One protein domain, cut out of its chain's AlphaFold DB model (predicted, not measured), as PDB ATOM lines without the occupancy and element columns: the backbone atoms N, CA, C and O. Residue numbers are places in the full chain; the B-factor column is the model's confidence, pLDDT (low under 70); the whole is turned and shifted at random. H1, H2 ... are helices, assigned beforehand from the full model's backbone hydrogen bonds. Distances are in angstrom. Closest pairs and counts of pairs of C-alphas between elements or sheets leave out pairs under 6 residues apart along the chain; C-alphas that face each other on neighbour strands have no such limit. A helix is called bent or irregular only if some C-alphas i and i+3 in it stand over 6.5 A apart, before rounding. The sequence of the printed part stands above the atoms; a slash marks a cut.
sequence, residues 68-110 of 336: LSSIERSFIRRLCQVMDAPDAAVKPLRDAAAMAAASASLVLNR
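AT A GLANCE: This is residues 68 to 110 of the 336 residues of an uncharacterized protein of archaeon (UniProt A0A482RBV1). Two straight-running helices, H1 and the longer H2, make a wide, open V, with a link of three residues at its corner and nothing between its arms. The V is flat, and its C-alphas span 46 by 28 by 7 A along the three main axes. The printed part has 43 residues with two named helices, H1 then H2, and no named strand; its class is all helix. It is extended, with a radius of gyration of the C-alphas of 15.5 A.

IN THESE COORDINATES: Find C-alpha 68 at (27.571, 28.348, 71.098), where H1 begins. H1 takes residues 68 to 83, and its first and last C-alphas are 22.3 A apart; its end is C-alpha 83 at (40.092, 33.289, 88.895). Next read Asp 84, Ala 85 and Pro 86, the link. H2 takes residues 87 to 110, from C-alpha 87 at (44.527, 32.823, 96.331) to C-alpha 110 at (67.126, 12.432, 81.212), a length of 34.0 A. H2 is irregular, but only just: C-alphas 89 and 92 are 6.8 A apart.

HOW THE PARTS SIT: Look at residues 84 to 86, where a tight link joins H1 to H2. The two helices are apart, but only just, with their closest C-alphas at 8.3 A. Residues 68 to 81, which belong to H1, and residues 91 to 110, which belong to H2, stand free. In H1 every O i to N i+4 pair is within hydrogen-bond range; in H2, 18 of 20 are.

THE WHOLE: The two C-alphas farthest apart are those of Ser 70 and Arg 110, at 45.9 A. The printed part has no cut, and its one link between helices is tight. In the B-factor column you find a mean pLDDT of 75.8 for the printed part, with the model's confidence under 70 at residue 83, residues 87 to 89 and residue 93.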
ATOM      1  N   LEU A  68      26.125  28.144  70.963       73.25
ATOM      2  CA  LEU A  68      27.571  28.348  71.098       73.25
ATOM      3  C   LEU A  68      27.885  29.636  71.863       73.25
ATOM      4  O   LEU A  68      28.644  29.609  72.828       73.25
ATOM      5  N   SER A  69      27.192  30.729  71.537       73.94
ATOM      6  CA  SER A  69      27.333  32.006  72.252       73.94
ATOM      7  C   SER A  69      26.873  31.930  73.716       73.94
ATOM      8  O   SER A  69      27.313  32.713  74.561       73.94
ATOM      9  N   SER A  70      25.932  31.038  74.041       78.31
ATOM     10  CA  SER A  70      25.481  30.788  75.416       78.31
ATOM     11  C   SER A  70      26.499  29.944  76.189       78.31
ATOM     12  O   SER A  70      26.834  30.271  77.331       78.31
ATOM     13  N   ILE A  71      27.048  28.911  75.544       81.50
ATOM     14  CA  ILE A  71      28.097  28.052  76.102       81.50
ATOM     15  C   ILE A  71      29.349  28.885  76.387       81.50
ATOM     16  O   ILE A  71      29.826  28.866  77.520       81.50
ATOM     17  N   GLU A  72      29.807  29.690  75.429       80.00
ATOM     18  CA  GLU A  72      30.957  30.587  75.579       80.00
ATOM     19  C   GLU A  72      30.773  31.544  76.764       80.00
ATOM     20  O   GLU A  72      31.609  31.591  77.668       80.00
ATOM     21  N   ARG A  73      29.625  32.229  76.847       80.00
ATOM     22  CA  ARG A  73      29.320  33.126  77.976       80.00
ATOM     23  C   ARG A  73      29.252  32.394  79.316       80.00
ATOM     24  O   ARG A  73      29.670  32.945  80.335       80.00
ATOM     25  N   SER A  74      28.728  31.169  79.342       79.12
ATOM     26  CA  SER A  74      28.672  30.358  80.563       79.12
ATOM     27  C   SER A  74      30.056  29.883  81.013       79.12
ATOM     28  O   SER A  74      30.337  29.862  82.213       79.12
ATOM     29  N   PHE A  75      30.931  29.568  80.056       80.19
ATOM     30  CA  PHE A  75      32.298  29.137  80.299       80.19
ATOM     31  C   PHE A  75      33.152  30.297  80.808       80.19
ATOM     32  O   PHE A  75      33.769  30.169  81.861       80.19
ATOM     33  N   ILE A  76      33.097  31.458  80.143       80.88
ATOM     34  CA  ILE A  76      33.793  32.677  80.580       80.88
ATOM     35  C   ILE A  76      33.370  33.040  82.006       80.88
ATOM     36  O   ILE A  76      34.223  33.256  82.859       80.88
ATOM     37  N   ARG A  77      32.066  33.007  82.316       80.38
ATOM     38  CA  ARG A  77      31.569  33.293  83.672       80.38
ATOM     39  C   ARG A  77      32.145  32.341  84.724       80.38
ATOM     40  O   ARG A  77      32.509  32.789  85.806       80.38
ATOM     41  N   ARG A  78      32.226  31.041  84.425       76.25
ATOM     42  CA  ARG A  78      32.830  30.053  85.336       76.25
ATOM     43  C   ARG A  78      34.334  30.260  85.476       76.25
ATOM     44  O   ARG A  78      34.857  30.114  86.573       76.25
ATOM     45  N   LEU A  79      35.012  30.624  84.393       75.38
ATOM     46  CA  LEU A  79      36.445  30.888  84.405       75.38
ATOM     47  C   LEU A  79      36.769  32.114  85.269       75.38
ATOM     48  O   LEU A  79      37.650  32.031  86.119       75.38
ATOM     49  N   CYS A  80      35.989  33.194  85.154       75.44
ATOM     50  CA  CYS A  80      36.092  34.352  86.043       75.44
ATOM     51  C   CYS A  80      35.870  33.960  87.512       75.44
ATOM     52  O   CYS A  80      36.681  34.314  88.354       75.44
ATOM     53  N   GLN A  81      34.859  33.139  87.821       72.62
ATOM     54  CA  GLN A  81      34.609  32.669  89.195       72.62
ATOM     55  C   GLN A  81      35.764  31.848  89.790       72.62
ATOM     56  O   GLN A  81      35.985  31.889  90.997       72.62
ATOM     57  N   VAL A  82      36.490  31.090  88.964       70.75
ATOM     58  CA  VAL A  82      37.677  30.339  89.405       70.75
ATOM     59  C   VAL A  82      38.877  31.267  89.592       70.75
ATOM     60  O   VAL A  82      39.658  31.056  90.515       70.75
ATOM     61  N   MET A  83      39.022  32.296  88.751       66.81
ATOM     62  CA  MET A  83      40.092  33.289  88.895       66.81
ATOM     63  C   MET A  83      39.864  34.251  90.069       66.81
ATOM     64  O   MET A  83      40.836  34.667  90.687       66.81
ATOM     65  N   ASP A  84      38.607  34.556  90.396       73.69
ATOM     66  CA  ASP A  84      38.220  35.382  91.548       73.69
ATOM     67  C   ASP A  84      38.215  34.590  92.866       73.69
ATOM     68  O   ASP A  84      37.971  35.149  93.940       73.69
ATOM     69  N   ALA A  85      38.468  33.277  92.816       71.06
ATOM     70  CA  ALA A  85      38.628  32.493  94.027       71.06
ATOM     71  C   ALA A  85      39.847  33.021  94.804       71.06
ATOM     72  O   ALA A  85      40.913  33.216  94.215       71.06
ATOM     73  N   PRO A  86      39.726  33.241  96.126       74.56
ATOM     74  CA  PRO A  86      40.824  33.771  96.926       74.56
ATOM     75  C   PRO A  86      42.066  32.889  96.757       74.56
ATOM     76  O   PRO A  86      41.950  31.662  96.769       74.56
ATOM     77  N   ASP A  87      43.252  33.500  96.639       65.06
ATOM     78  CA  ASP A  87      44.527  32.823  96.331       65.06
ATOM     79  C   ASP A  87      44.803  31.581  97.203       65.06
ATOM     80  O   ASP A  87      45.467  30.639  96.766       65.06
ATOM     81  N   ALA A  88      44.242  31.528  98.416       65.69
ATOM     82  CA  ALA A  88      44.297  30.371  99.305       65.69
ATOM     83  C   ALA A  88      43.709  29.078  98.694       65.69
ATOM     84  O   ALA A  88      44.217  27.993  98.974       65.69
ATOM     85  N   ALA A  89      42.677  29.174  97.850       67.94
ATOM     86  CA  ALA A  89      42.053  28.028  97.186       67.94
ATOM     87  C   ALA A  89      42.807  27.589  95.915       67.94
ATOM     88  O   ALA A  89      42.778  26.414  95.551       67.94
ATOM     89  N   VAL A  90      43.507  28.518  95.255       70.12
ATOM     90  CA  VAL A  90      44.223  28.276  93.987       70.12
ATOM     91  C   VAL A  90      45.677  27.840  94.223       70.12
ATOM     92  O   VAL A  90      46.271  27.166  93.380       70.12
ATOM     93  N   LYS A  91      46.243  28.147  95.395       74.50
ATOM     94  CA  LYS A  91      47.589  27.735  95.816       74.50
ATOM     95  C   LYS A  91      47.881  26.231  95.646       74.50
ATOM     96  O   LYS A  91      48.849  25.922  94.957       74.50
ATOM     97  N   PRO A  92      47.057  25.286  96.144       73.44
ATOM     98  CA  PRO A  92      47.344  23.857  95.972       73.44
ATOM     99  C   PRO A  92      47.337  23.404  94.502       73.44
ATOM    100  O   PRO A  92      48.074  22.490  94.141       73.44
ATOM    101  N   LEU A  93      46.550  24.054  93.636       64.50
ATOM    102  CA  LEU A  93      46.533  23.779  92.195       64.50
ATOM    103  C   LEU A  93      47.789  24.318  91.498       64.50
ATOM    104  O   LEU A  93      48.368  23.619  90.666       64.50
ATOM    105  N   ARG A  94      48.239  25.528  91.857       71.19
ATOM    106  CA  ARG A  94      49.502  26.100  91.358       71.19
ATOM    107  C   ARG A  94      50.706  25.271  91.802       71.19
ATOM    108  O   ARG A  94      51.565  24.976  90.975       71.19
ATOM    109  N   ASP A  95      50.733  24.827  93.055       75.94
ATOM    110  CA  ASP A  95      51.818  24.003  93.595       75.94
ATOM    111  C   ASP A  95      51.857  22.615  92.926       75.94
ATOM    112  O   ASP A  95      52.927  22.120  92.561       75.94
ATOM    113  N   ALA A  96      50.692  22.006  92.672       74.06
ATOM    114  CA  ALA A  96      50.597  20.753  91.922       74.06
ATOM    115  C   ALA A  96      51.059  20.909  90.460       74.06
ATOM    116  O   ALA A  96      51.803  20.064  89.955       74.06
ATOM    117  N   ALA A  97      50.672  22.000  89.792       71.62
ATOM    118  CA  ALA A  97      51.116  22.304  88.432       71.62
ATOM    119  C   ALA A  97      52.632  22.561  88.364       71.62
ATOM    120  O   ALA A  97      53.302  22.062  87.458       71.62
ATOM    121  N   ALA A  98      53.197  23.263  89.350       78.56
ATOM    122  CA  ALA A  98      54.636  23.494  89.451       78.56
ATOM    123  C   ALA A  98      55.416  22.182  89.657       78.56
ATOM    124  O   ALA A  98      56.433  21.956  88.998       78.56
ATOM    125  N   MET A  99      54.917  21.270  90.503       80.94
ATOM    126  CA  MET A  99      55.524  19.944  90.681       80.94
ATOM    127  C   MET A  99      55.447  19.088  89.409       80.94
ATOM    128  O   MET A  99      56.423  18.422  89.046       80.94
ATOM    129  N   ALA A 100      54.324  19.133  88.689       75.00
ATOM    130  CA  ALA A 100      54.184  18.459  87.400       75.00
ATOM    131  C   ALA A 100      55.182  19.009  86.362       75.00
ATOM    132  O   ALA A 100      55.885  18.228  85.718       75.00
ATOM    133  N   ALA A 101      55.333  20.332  86.260       76.19
ATOM    134  CA  ALA A 101      56.296  20.964  85.353       76.19
ATOM    135  C   ALA A 101      57.757  20.614  85.703       76.19
ATOM    136  O   ALA A 101      58.569  20.329  84.812       76.19
ATOM    137  N   ALA A 102      58.092  20.567  86.996       79.56
ATOM    138  CA  ALA A 102      59.416  20.164  87.463       79.56
ATOM    139  C   ALA A 102      59.723  18.695  87.120       79.56
ATOM    140  O   ALA A 102      60.805  18.384  86.612       79.56
ATOM    141  N   SER A 103      58.761  17.789  87.327       78.38
ATOM    142  CA  SER A 103      58.930  16.373  86.974       78.38
ATOM    143  C   SER A 103      59.064  16.154  85.461       78.38
ATOM    144  O   SER A 103      59.945  15.407  85.029       78.38
ATOM    145  N   ALA A 104      58.285  16.866  84.641       71.38
ATOM    146  CA  ALA A 104      58.390  16.813  83.183       71.38
ATOM    147  C   ALA A 104      59.762  17.306  82.685       71.38
ATOM    148  O   ALA A 104      60.393  16.664  81.841       71.38
ATOM    149  N   SER A 105      60.274  18.390  83.272       80.94
ATOM    150  CA  SER A 105      61.612  18.920  82.970       80.94
ATOM    151  C   SER A 105      62.719  17.914  83.307       80.94
ATOM    152  O   SER A 105      63.680  17.757  82.549       80.94
ATOM    153  N   LEU A 106      62.571  17.168  84.406       85.00
ATOM    154  CA  LEU A 106      63.509  16.113  84.794       85.00
ATOM    155  C   LEU A 106      63.503  14.938  83.803       85.00
ATOM    156  O   LEU A 106      64.570  14.429  83.451       85.00
ATOM    157  N   VAL A 107      62.328  14.538  83.306       82.62
ATOM    158  CA  VAL A 107      62.205  13.501  82.267       82.62
ATOM    159  C   VAL A 107      62.870  13.954  80.966       82.62
ATOM    160  O   VAL A 107      63.698  13.223  80.419       82.62
ATOM    161  N   LEU A 108      62.593  15.177  80.505       81.50
ATOM    162  CA  LEU A 108      63.201  15.729  79.289       81.50
ATOM    163  C   LEU A 108      64.729  15.815  79.393       81.50
ATOM    164  O   LEU A 108      65.438  15.455  78.449       81.50
ATOM    165  N   ASN A 109      65.256  16.216  80.552       86.69
ATOM    166  CA  ASN A 109      66.699  16.252  80.783       86.69
ATOM    167  C   ASN A 109      67.332  14.853  80.774       86.69
ATOM    168  O   ASN A 109      68.420  14.688  80.221       86.69
ATOM    169  N   ARG A 110      66.651  13.826  81.298       85.25
ATOM    170  CA  ARG A 110      67.126  12.432  81.212       85.25
ATOM    171  C   ARG A 110      67.136  11.909  79.779       85.25
ATOM    172  O   ARG A 110      68.115  11.285  79.375       85.25
TER     173      ARG A 110